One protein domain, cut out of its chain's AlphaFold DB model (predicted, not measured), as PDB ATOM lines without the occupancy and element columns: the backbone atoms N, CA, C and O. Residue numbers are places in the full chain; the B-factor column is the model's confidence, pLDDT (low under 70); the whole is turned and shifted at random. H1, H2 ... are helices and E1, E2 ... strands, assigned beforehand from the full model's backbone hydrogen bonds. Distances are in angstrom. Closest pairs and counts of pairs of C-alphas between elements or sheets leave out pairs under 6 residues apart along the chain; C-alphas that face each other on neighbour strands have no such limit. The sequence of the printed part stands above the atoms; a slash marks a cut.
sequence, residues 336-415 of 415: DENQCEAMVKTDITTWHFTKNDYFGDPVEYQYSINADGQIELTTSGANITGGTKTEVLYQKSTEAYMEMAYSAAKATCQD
ATOM      1  N   ASP A 336     -21.206 -10.556  29.655       49.44
ATOM      2  CA  ASP A 336     -22.611 -10.986  29.810       49.44
ATOM      3  C   ASP A 336     -22.896 -12.369  29.193       49.44
ATOM      4  O   ASP A 336     -23.590 -13.190  29.805       49.44
ATOM      5  N   GLU A 337     -22.277 -12.703  28.046       51.81
ATOM      6  CA  GLU A 337     -22.432 -14.020  27.384       51.81
ATOM      7  C   GLU A 337     -22.183 -15.190  28.357       51.81
ATOM      8  O   GLU A 337     -22.881 -16.207  28.330       51.81
ATOM      9  N   ASN A 338     -21.228 -15.029  29.277       65.00
ATOM     10  CA  ASN A 338     -20.802 -16.070  30.211       65.00
ATOM     11  C   ASN A 338     -21.811 -16.313  31.358       65.00
ATOM     12  O   ASN A 338     -21.836 -17.402  31.936       65.00
ATOM     13  N   GLN A 339     -22.665 -15.334  31.686       75.94
ATOM     14  CA  GLN A 339     -23.742 -15.504  32.674       75.94
ATOM     15  C   GLN A 339     -24.938 -16.239  32.048       75.94
ATOM     16  O   GLN A 339     -25.447 -17.210  32.611       75.94
ATOM     17  N   CYS A 340     -25.334 -15.851  30.835       81.19
ATOM     18  CA  CYS A 340     -26.483 -16.436  30.139       81.19
ATOM     19  C   CYS A 340     -26.227 -17.870  29.647       81.19
ATOM     20  O   CYS A 340     -27.152 -18.689  29.570       81.19
ATOM     21  N   GLU A 341     -24.974 -18.217  29.328       82.38
ATOM     22  CA  GLU A 341     -24.579 -19.601  29.037       82.38
ATOM     23  C   GLU A 341     -24.600 -20.508  30.279       82.38
ATOM     24  O   GLU A 341     -24.847 -21.710  30.147       82.38
ATOM     25  N   ALA A 342     -24.425 -19.957  31.486       84.56
ATOM     26  CA  ALA A 342     -24.497 -20.715  32.737       84.56
ATOM     27  C   ALA A 342     -25.936 -21.111  33.141       84.56
ATOM     28  O   ALA A 342     -26.114 -21.982  33.997       84.56
ATOM     29  N   MET A 343     -26.966 -20.522  32.519       88.88
ATOM     30  CA  MET A 343     -28.375 -20.778  32.842       88.88
ATOM     31  C   MET A 343     -28.844 -22.172  32.392       88.88
ATOM     32  O   MET A 343     -29.105 -22.437  31.210       88.88
ATOM     33  N   VAL A 344     -29.067 -23.061  33.359       90.94
ATOM     34  CA  VAL A 344     -29.564 -24.425  33.152       90.94
ATOM     35  C   VAL A 344     -31.092 -24.452  33.219       90.94
ATOM     36  O   VAL A 344     -31.703 -24.287  34.271       90.94
ATOM     37  N   LYS A 345     -31.743 -24.760  32.096       86.31
ATOM     38  CA  LYS A 345     -33.212 -24.839  31.961       86.31
ATOM     39  C   LYS A 345     -33.934 -25.717  32.999       86.31
ATOM     40  O   LYS A 345     -35.094 -25.476  33.316       86.31
ATOM     41  N   THR A 346     -33.285 -26.762  33.507       86.38
ATOM     42  CA  THR A 346     -33.868 -27.661  34.522       86.38
ATOM     43  C   THR A 346     -33.629 -27.211  35.963       86.38
ATOM     44  O   THR A 346     -34.126 -27.867  36.875       86.38
ATOM     45  N   ASP A 347     -32.872 -26.134  36.180       89.75
ATOM     46  CA  ASP A 347     -32.509 -25.620  37.500       89.75
ATOM     47  C   ASP A 347     -32.666 -24.096  37.543       89.75
ATOM     48  O   ASP A 347     -31.761 -23.341  37.186       89.75
ATOM     49  N   ILE A 348     -33.832 -23.643  38.006       89.69
ATOM     50  CA  ILE A 348     -34.165 -22.217  38.105       89.69
ATOM     51  C   ILE A 348     -33.215 -21.437  39.024       89.69
ATOM     52  O   ILE A 348     -33.067 -20.235  38.856       89.69
ATOM     53  N   THR A 349     -32.504 -22.101  39.945       88.88
ATOM     54  CA  THR A 349     -31.542 -21.417  40.827       88.88
ATOM     55  C   THR A 349     -30.307 -20.909  40.080       88.88
ATOM     56  O   THR A 349     -29.586 -20.060  40.597       88.88
ATOM     57  N   THR A 350     -30.091 -21.383  38.848       90.19
ATOM     58  CA  THR A 350     -29.058 -20.879  37.928       90.19
ATOM     59  C   THR A 350     -29.528 -19.696  37.078       90.19
ATOM     60  O   THR A 350     -28.744 -19.155  36.306       90.19
ATOM     61  N   TRP A 351     -30.799 -19.291  37.175       91.50
ATOM     62  CA  TRP A 351     -31.356 -18.169  36.416       91.50
ATOM     63  C   TRP A 351     -31.185 -16.892  37.239       91.50
ATOM     64  O   TRP A 351     -32.138 -16.317  37.770       91.50
ATOM     65  N   HIS A 352     -29.926 -16.502  37.387       90.75
ATOM     66  CA  HIS A 352     -29.523 -15.277  38.045       90.75
ATOM     67  C   HIS A 352     -28.416 -14.631  37.223       90.75
ATOM     68  O   HIS A 352     -27.407 -15.275  36.933       90.75
ATOM     69  N   PHE A 353     -28.638 -13.384  36.829       89.75
ATOM     70  CA  PHE A 353     -27.716 -12.601  36.022       89.75
ATOM     71  C   PHE A 353     -27.824 -11.128  36.409       89.75
ATOM     72  O   PHE A 353     -28.867 -10.670  36.881       89.75
ATOM     73  N   THR A 354     -26.734 -10.393  36.219       86.25
ATOM     74  CA  THR A 354     -26.728  -8.929  36.312       86.25
ATOM     75  C   THR A 354     -26.640  -8.369  34.908       86.25
ATOM     76  O   THR A 354     -25.750  -8.769  34.164       86.25
ATOM     77  N   LYS A 355     -27.534  -7.445  34.567       80.25
ATOM     78  CA  LYS A 355     -27.526  -6.703  33.308       80.25
ATOM     79  C   LYS A 355     -27.608  -5.220  33.639       80.25
ATOM     80  O   LYS A 355     -28.362  -4.838  34.531       80.25
ATOM     81  N   ASN A 356     -26.840  -4.385  32.950       73.56
ATOM     82  CA  ASN A 356     -26.996  -2.942  33.108       73.56
ATOM     83  C   ASN A 356     -28.346  -2.517  32.529       73.56
ATOM     84  O   ASN A 356     -28.679  -2.888  31.398       73.56
ATOM     85  N   ASP A 357     -29.104  -1.738  33.296       63.22
ATOM     86  CA  ASP A 357     -30.287  -1.069  32.788       63.22
ATOM     87  C   ASP A 357     -29.918  -0.058  31.699       63.22
ATOM     88  O   ASP A 357     -28.754   0.198  31.371       63.22
ATOM     89  N   TYR A 358     -30.953   0.535  31.126       52.09
ATOM     90  CA  TYR A 358     -30.835   1.514  30.064       52.09
ATOM     91  C   TYR A 358     -29.986   2.747  30.445       52.09
ATOM     92  O   TYR A 358     -29.418   3.375  29.554       52.09
ATOM     93  N   PHE A 359     -29.842   3.073  31.736       55.12
ATOM     94  CA  PHE A 359     -29.010   4.170  32.253       55.12
ATOM     95  C   PHE A 359     -27.553   3.755  32.523       55.12
ATOM     96  O   PHE A 359     -26.718   4.609  32.820       55.12
ATOM     97  N   GLY A 360     -27.232   2.468  32.369       62.00
ATOM     98  CA  GLY A 360     -25.918   1.900  32.655       62.00
ATOM     99  C   GLY A 360     -25.749   1.425  34.101       62.00
ATOM    100  O   GLY A 360     -24.643   1.016  34.459       62.00
ATOM    101  N   ASP A 361     -26.804   1.458  34.920       68.75
ATOM    102  CA  ASP A 361     -26.762   0.991  36.307       68.75
ATOM    103  C   ASP A 361     -27.033  -0.522  36.378       68.75
ATOM    104  O   ASP A 361     -27.963  -1.015  35.737       68.75
ATOM    105  N   PRO A 362     -26.268  -1.303  37.161       77.38
ATOM    106  CA  PRO A 362     -26.458  -2.748  37.236       77.38
ATOM    107  C   PRO A 362     -27.791  -3.110  37.903       77.38
ATOM    108  O   PRO A 362     -28.052  -2.734  39.051       77.38
ATOM    109  N   VAL A 363     -28.601  -3.908  37.202       80.56
ATOM    110  CA  VAL A 363     -29.815  -4.544  37.718       80.56
ATOM    111  C   VAL A 363     -29.597  -6.052  37.814       80.56
ATOM    112  O   VAL A 363     -29.264  -6.730  36.841       80.56
ATOM    113  N   GLU A 364     -29.798  -6.588  39.013       88.31
ATOM    114  CA  GLU A 364     -29.785  -8.021  39.281       88.31
ATOM    115  C   GLU A 364     -31.168  -8.615  39.011       88.31
ATOM    116  O   GLU A 364     -32.166  -8.179  39.591       88.31
ATOM    117  N   TYR A 365     -31.219  -9.656  38.181       87.38
ATOM    118  CA  TYR A 365     -32.400 -10.471  37.921       87.38
ATOM    119  C   TYR A 365     -32.219 -11.819  38.623       87.38
ATOM    120  O   TYR A 365     -31.184 -12.471  38.477       87.38
ATOM    121  N   GLN A 366     -33.212 -12.262  39.393       92.31
ATOM    122  CA  GLN A 366     -33.196 -13.559  40.069       92.31
ATOM    123  C   GLN A 366     -34.559 -14.240  39.950       92.31
ATOM    124  O   GLN A 366     -35.551 -13.755  40.493       92.31
ATOM    125  N   TYR A 367     -34.607 -15.393  39.284       90.94
ATOM    126  CA  TYR A 367     -35.824 -16.198  39.194       90.94
ATOM    127  C   TYR A 367     -35.847 -17.271  40.291       90.94
ATOM    128  O   TYR A 367     -34.850 -17.946  40.552       90.94
ATOM    129  N   SER A 368     -37.004 -17.473  40.917       91.69
ATOM    130  CA  SER A 368     -37.210 -18.511  41.933       91.69
ATOM    131  C   SER A 368     -38.583 -19.174  41.811       91.69
ATOM    132  O   SER A 368     -39.438 -18.776  41.018       91.69
ATOM    133  N   ILE A 369     -38.775 -20.260  42.566       90.69
ATOM    134  CA  ILE A 369     -40.088 -20.880  42.755       90.69
ATOM    135  C   ILE A 369     -40.530 -20.618  44.192       90.69
ATOM    136  O   ILE A 369     -39.871 -21.066  45.134       90.69
ATOM    137  N   ASN A 370     -41.659 -19.930  44.342       87.56
ATOM    138  CA  ASN A 370     -42.206 -19.568  45.642       87.56
ATOM    139  C   ASN A 370     -42.845 -20.773  46.367       87.56
ATOM    140  O   ASN A 370     -42.971 -21.875  45.822       87.56
ATOM    141  N   ALA A 371     -43.294 -20.565  47.608       88.12
ATOM    142  CA  ALA A 371     -43.883 -21.621  48.441       88.12
ATOM    143  C   ALA A 371     -45.144 -22.284  47.836       88.12
ATOM    144  O   ALA A 371     -45.427 -23.444  48.142       88.12
ATOM    145  N   ASP A 372     -45.869 -21.585  46.959       86.75
ATOM    146  CA  ASP A 372     -47.061 -22.081  46.260       86.75
ATOM    147  C   ASP A 372     -46.731 -22.803  44.933       86.75
ATOM    148  O   ASP A 372     -47.624 -23.302  44.236       86.75
ATOM    149  N   GLY A 373     -45.443 -22.914  44.586       85.38
ATOM    150  CA  GLY A 373     -44.977 -23.539  43.350       85.38
ATOM    151  C   GLY A 373     -45.176 -22.650  42.122       85.38
ATOM    152  O   GLY A 373     -45.448 -23.161  41.034       85.38
ATOM    153  N   GLN A 374     -45.121 -21.332  42.295       86.00
ATOM    154  CA  GLN A 374     -45.243 -20.329  41.236       86.00
ATOM    155  C   GLN A 374     -43.858 -19.801  40.870       86.00
ATOM    156  O   GLN A 374     -42.983 -19.755  41.729       86.00
ATOM    157  N   ILE A 375     -43.663 -19.412  39.610       83.31
ATOM    158  CA  ILE A 375     -42.407 -18.781  39.185       83.31
ATOM    159  C   ILE A 375     -42.493 -17.302  39.543       83.31
ATOM    160  O   ILE A 375     -43.439 -16.633  39.118       83.31
ATOM    161  N   GLU A 376     -41.514 -16.817  40.294       88.12
ATOM    162  CA  GLU A 376     -41.351 -15.407  40.636       88.12
ATOM    163  C   GLU A 376     -40.025 -14.872  40.079       88.12
ATOM    164  O   GLU A 376     -39.062 -15.625  39.911       88.12
ATOM    165  N   LEU A 377     -39.998 -13.580  39.772       86.88
ATOM    166  CA  LEU A 377     -38.810 -12.824  39.399       86.88
ATOM    167  C   LEU A 377     -38.597 -11.743  40.452       86.88
ATOM    168  O   LEU A 377     -39.504 -10.963  40.728       86.88
ATOM    169  N   THR A 378     -37.399 -11.700  41.020       87.06
ATOM    170  CA  THR A 378     -36.916 -10.587  41.832       87.06
ATOM    171  C   THR A 378     -35.945  -9.754  41.005       87.06
ATOM    172  O   THR A 378     -34.972 -10.292  40.479       87.06
ATOM    173  N   THR A 379     -36.202  -8.453  40.901       82.94
ATOM    174  CA  THR A 379     -35.300  -7.463  40.302       82.94
ATOM    175  C   THR A 379     -34.765  -6.535  41.389       82.94
ATOM    176  O   THR A 379     -35.525  -6.069  42.239       82.94
ATOM    177  N   SER A 380     -33.456  -6.279  41.403       83.50
ATOM    178  CA  SER A 380     -32.814  -5.357  42.358       83.50
ATOM    179  C   SER A 380     -31.877  -4.391  41.647       83.50
ATOM    180  O   SER A 380     -31.119  -4.807  40.781       83.50
ATOM    181  N   GLY A 381     -31.914  -3.109  42.006       77.69
ATOM    182  CA  GLY A 381     -31.132  -2.071  41.330       77.69
ATOM    183  C   GLY A 381     -31.368  -0.677  41.908       77.69
ATOM    184  O   GLY A 381     -32.356  -0.443  42.606       77.69
ATOM    185  N   ALA A 382     -30.459   0.258  41.619       65.69
ATOM    186  CA  ALA A 382     -30.529   1.632  42.131       65.69
ATOM    187  C   ALA A 382     -31.801   2.368  41.670       65.69
ATOM    188  O   ALA A 382     -32.428   3.076  42.456       65.69
ATOM    189  N   ASN A 383     -32.214   2.115  40.425       58.59
ATOM    190  CA  ASN A 383     -33.372   2.726  39.775       58.59
ATOM    191  C   ASN A 383     -34.682   1.944  40.009       58.59
ATOM    192  O   ASN A 383     -35.656   2.150  39.286       58.59
ATOM    193  N   ILE A 384     -34.734   1.038  40.995       57.62
ATOM    194  CA  ILE A 384     -35.949   0.298  41.372       57.62
ATOM    195  C   ILE A 384     -36.527   0.895  42.656       57.62
ATOM    196  O   ILE A 384     -35.843   1.004  43.674       57.62
ATOM    197  N   THR A 385     -37.811   1.257  42.643       46.88
ATOM    198  CA  THR A 385     -38.498   1.854  43.796       46.88
ATOM    199  C   THR A 385     -38.483   0.904  45.001       46.88
ATOM    200  O   THR A 385     -39.162  -0.119  45.011       46.88
ATOM    201  N   GLY A 386     -37.703   1.245  46.033       57.00
ATOM    202  CA  GLY A 386     -37.478   0.388  47.208       57.00
ATOM    203  C   GLY A 386     -36.242  -0.523  47.129       57.00
ATOM    204  O   GLY A 386     -36.013  -1.302  48.051       57.00
ATOM    205  N   GLY A 387     -35.435  -0.421  46.067       67.62
ATOM    206  CA  GLY A 387     -34.179  -1.150  45.840       67.62
ATOM    207  C   GLY A 387     -34.344  -2.583  45.321       67.62
ATOM    208  O   GLY A 387     -33.487  -3.063  44.583       67.62
ATOM    209  N   THR A 388     -35.456  -3.241  45.658       76.94
ATOM    210  CA  THR A 388     -35.806  -4.602  45.226       76.94
ATOM    211  C   THR A 388     -37.313  -4.714  44.999       76.94
ATOM    212  O   THR A 388     -38.102  -4.231  45.813       76.94
ATOM    213  N   LYS A 389     -37.713  -5.409  43.933       80.44
ATOM    214  CA  LYS A 389     -39.104  -5.714  43.573       80.44
ATOM    215  C   LYS A 389     -39.233  -7.208  43.266       80.44
ATOM    216  O   LYS A 389     -38.320  -7.785  42.689       80.44
ATOM    217  N   THR A 390     -40.353  -7.835  43.633       84.31
ATOM    218  CA  THR A 390     -40.626  -9.253  43.335       84.31
ATOM    219  C   THR A 390     -42.020  -9.417  42.739       84.31
ATOM    220  O   THR A 390     -43.004  -8.962  43.322       84.31
ATOM    221  N   GLU A 391     -42.109 -10.106  41.604       81.38
ATOM    222  CA  GLU A 391     -43.335 -10.334  40.833       81.38
ATOM    223  C   GLU A 391     -43.565 -11.825  40.576       81.38
ATOM    224  O   GLU A 391     -42.627 -12.575  40.314       81.38
ATOM    225  N   VAL A 392     -44.826 -12.267  40.586       80.81
ATOM    226  CA  VAL A 392     -45.195 -13.650  40.241       80.81
ATOM    227  C   VAL A 392     -45.560 -13.734  38.760       80.81
ATOM    228  O   VAL A 392     -46.675 -13.395  38.368       80.81
ATOM    229  N   LEU A 393     -44.641 -14.253  37.946       70.62
ATOM    230  CA  LEU A 393     -44.798 -14.354  36.492       70.62
ATOM    231  C   LEU A 393     -45.817 -15.423  36.070       70.62
ATOM    232  O   LEU A 393     -46.577 -15.234  35.122       70.62
ATOM    233  N   TYR A 394     -45.846 -16.571  36.760       72.19
ATOM    234  CA  TYR A 394     -46.679 -17.710  36.351       72.19
ATOM    235  C   TYR A 394     -47.316 -18.439  37.530       72.19
ATOM    236  O   TYR A 394     -46.626 -18.993  38.384       72.19
ATOM    237  N   GLN A 395     -48.649 -18.567  37.503       69.81
ATOM    238  CA  GLN A 395     -49.444 -19.126  38.607       69.81
ATOM    239  C   GLN A 395     -49.138 -20.585  38.990       69.81
ATOM    240  O   GLN A 395     -49.642 -21.040  40.019       69.81
ATOM    241  N   LYS A 396     -48.375 -21.336  38.180       73.38
ATOM    242  CA  LYS A 396     -47.834 -22.651  38.554       73.38
ATOM    243  C   LYS A 396     -46.672 -23.089  37.659       73.38
ATOM    244  O   LYS A 396     -46.826 -23.134  36.438       73.38
ATOM    245  N   SER A 397     -45.574 -23.549  38.257       71.69
ATOM    246  CA  SER A 397     -44.440 -24.183  37.576       71.69
ATOM    247  C   SER A 397     -44.848 -25.541  36.977       71.69
ATOM    248  O   SER A 397     -44.758 -26.597  37.609       71.69
ATOM    249  N   THR A 398     -45.349 -25.519  35.742       81.56
ATOM    250  CA  THR A 398     -45.501 -26.713  34.893       81.56
ATOM    251  C   THR A 398     -44.396 -26.730  33.846       81.56
ATOM    252  O   THR A 398     -43.863 -25.675  33.531       81.56
ATOM    253  N   GLU A 399     -44.096 -27.886  33.256       79.81
ATOM    254  CA  GLU A 399     -43.085 -28.034  32.195       79.81
ATOM    255  C   GLU A 399     -43.229 -26.985  31.072       79.81
ATOM    256  O   GLU A 399     -42.255 -26.330  30.719       79.81
ATOM    257  N   ALA A 400     -44.455 -26.716  30.606       73.31
ATOM    258  CA  ALA A 400     -44.721 -25.684  29.599       73.31
ATOM    259  C   ALA A 400     -44.487 -24.242  30.099       73.31
ATOM    260  O   ALA A 400     -44.067 -23.391  29.324       73.31
ATOM    261  N   TYR A 401     -44.740 -23.957  31.382       74.50
ATOM    262  CA  TYR A 401     -44.449 -22.639  31.966       74.50
ATOM    263  C   TYR A 401     -42.955 -22.465  32.266       74.50
ATOM    264  O   TYR A 401     -42.437 -21.376  32.066       74.50
ATOM    265  N   MET A 402     -42.250 -23.533  32.654       78.38
ATOM    266  CA  MET A 402     -40.787 -23.539  32.773       78.38
ATOM    267  C   MET A 402     -40.110 -23.314  31.414       78.38
ATOM    268  O   MET A 402     -39.119 -22.600  31.347       78.38
ATOM    269  N   GLU A 403     -40.654 -23.877  30.329       78.81
ATOM    270  CA  GLU A 403     -40.178 -23.638  28.959       78.81
ATOM    271  C   GLU A 403     -40.252 -22.152  28.575       78.81
ATOM    272  O   GLU A 403     -39.265 -21.571  28.124       78.81
ATOM    273  N   MET A 404     -41.421 -21.534  28.780       71.56
ATOM    274  CA  MET A 404     -41.648 -20.123  28.455       71.56
ATOM    275  C   MET A 404     -40.827 -19.202  29.361       71.56
ATOM    276  O   MET A 404     -40.171 -18.299  28.854       71.56
ATOM    277  N   ALA A 405     -40.787 -19.477  30.669       77.50
ATOM    278  CA  ALA A 405     -39.998 -18.706  31.625       77.50
ATOM    279  C   ALA A 405     -38.490 -18.785  31.337       77.50
ATOM    280  O   ALA A 405     -37.827 -17.757  31.379       77.50
ATOM    281  N   TYR A 406     -37.956 -19.962  30.983       83.88
ATOM    282  CA  TYR A 406     -36.550 -20.097  30.581       83.88
ATOM    283  C   TYR A 406     -36.253 -19.317  29.301       83.88
ATOM    284  O   TYR A 406     -35.224 -18.660  29.205       83.88
ATOM    285  N   SER A 407     -37.158 -19.388  28.320       75.81
ATOM    286  CA  SER A 407     -36.992 -18.689  27.041       75.81
ATOM    287  C   SER A 407     -37.009 -17.170  27.231       75.81
ATOM    288  O   SER A 407     -36.166 -16.488  26.663       75.81
ATOM    289  N   ALA A 408     -37.915 -16.661  28.072       72.00
ATOM    290  CA  ALA A 408     -37.985 -15.249  28.437       72.00
ATOM    291  C   ALA A 408     -36.741 -14.808  29.224       72.00
ATOM    292  O   ALA A 408     -36.052 -13.897  28.792       72.00
ATOM    293  N   ALA A 409     -36.394 -15.507  30.310       79.44
ATOM    294  CA  ALA A 409     -35.223 -15.186  31.128       79.44
ATOM    295  C   ALA A 409     -33.917 -15.212  30.318       79.44
ATOM    296  O   ALA A 409     -33.036 -14.386  30.531       79.44
ATOM    297  N   LYS A 410     -33.799 -16.146  29.364       81.00
ATOM    298  CA  LYS A 410     -32.646 -16.225  28.471       81.00
ATOM    299  C   LYS A 410     -32.624 -15.101  27.431       81.00
ATOM    300  O   LYS A 410     -31.543 -14.596  27.171       81.00
ATOM    301  N   ALA A 411     -33.771 -14.690  26.886       72.44
ATOM    302  CA  ALA A 411     -33.849 -13.511  26.019       72.44
ATOM    303  C   ALA A 411     -33.442 -12.241  26.785       72.44
ATOM    304  O   ALA A 411     -32.474 -11.598  26.407       72.44
ATOM    305  N   THR A 412     -34.049 -11.980  27.951       72.94
ATOM    306  CA  THR A 412     -33.728 -10.829  28.820       72.94
ATOM    307  C   THR A 412     -32.244 -10.735  29.203       72.94
ATOM    308  O   THR A 412     -31.750  -9.631  29.418       72.94
ATOM    309  N   CYS A 413     -31.550 -11.873  29.293       78.50
ATOM    310  CA  CYS A 413     -30.112 -11.951  29.561       78.50
ATOM    311  C   CYS A 413     -29.240 -11.699  28.310       78.50
ATOM    312  O   CYS A 413     -28.124 -11.214  28.444       78.50
ATOM    313  N   GLN A 414     -29.710 -12.082  27.114       73.38
ATOM    314  CA  GLN A 414     -28.932 -12.047  25.863       73.38
ATOM    315  C   GLN A 414     -29.149 -10.785  25.013       73.38
ATOM    316  O   GLN A 414     -28.249 -10.420  24.252       73.38
ATOM    317  N   ASP A 415     -30.330 -10.170  25.113       56.25
ATOM    318  CA  ASP A 415     -30.588  -8.782  24.700       56.25
ATOM    319  C   ASP A 415     -29.905  -7.796  25.664       56.25
ATOM    320  O   ASP A 415     -30.053  -6.564  25.483       56.25
TER     321      ASP A 415
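Overview. This is residues 336 to 415 of the 415 residues of the protein "Fib_succ_major domain-containing protein" of Bacteroidales bacterium (UniProt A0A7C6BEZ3). A strongly twisted wall of four strands in the order E1 E2 E3 E4, a meander with each strand the antiparallel neighbour of the one before, has H2 over one face, making two layers. Short H1 touches the end of H2 near E1. The 80 printed residues, class mixed, hold H1 E1 E2 E3 E4 H2 in chain order. The whole is compact, with a radius of gyration of the C-alphas of 12.5 A, spanning 35 by 28 by 16 A.

Arrangement. E1, residues 352 to 356, and E2, residues 362 to 369, form a hairpin, with N 355 and O 363 at 2.9 A. E2 and E3, residues 375 to 380, form another, with N 364 and O 380 at 2.8 A. E3 and E4, residues 388 to 394, form a third, with N 389 and O 379 at 2.8 A. H2, residues 399 to 414, runs along the strands at a height over the sheet of 9.3 A. H1, residues 337 to 341, only grazes the sheet and touches residues 410 to 414 of H2 alone, closest at the C-alphas of Cys 340 and Cys 413, 5.8 A. In H1 and H2 every O i to N i+4 pair is within hydrogen-bond range.

Along the chain. E2 measures 23.3 A and H2 22.3 A from first to last C-alpha. C-alpha 337 is at (-22.432, -14.020, 27.384) and C-alpha 414 at (-28.932, -12.047, 25.863).

Size, cuts and confidence. The farthest C-alphas, of Phe 359 and Glu 399, are 35.1 A apart. The printed part has no cut and no long link. In this model pLDDT is under 70 at residues 336 to 338, 357 to 361, 382 to 387, 395 and 415.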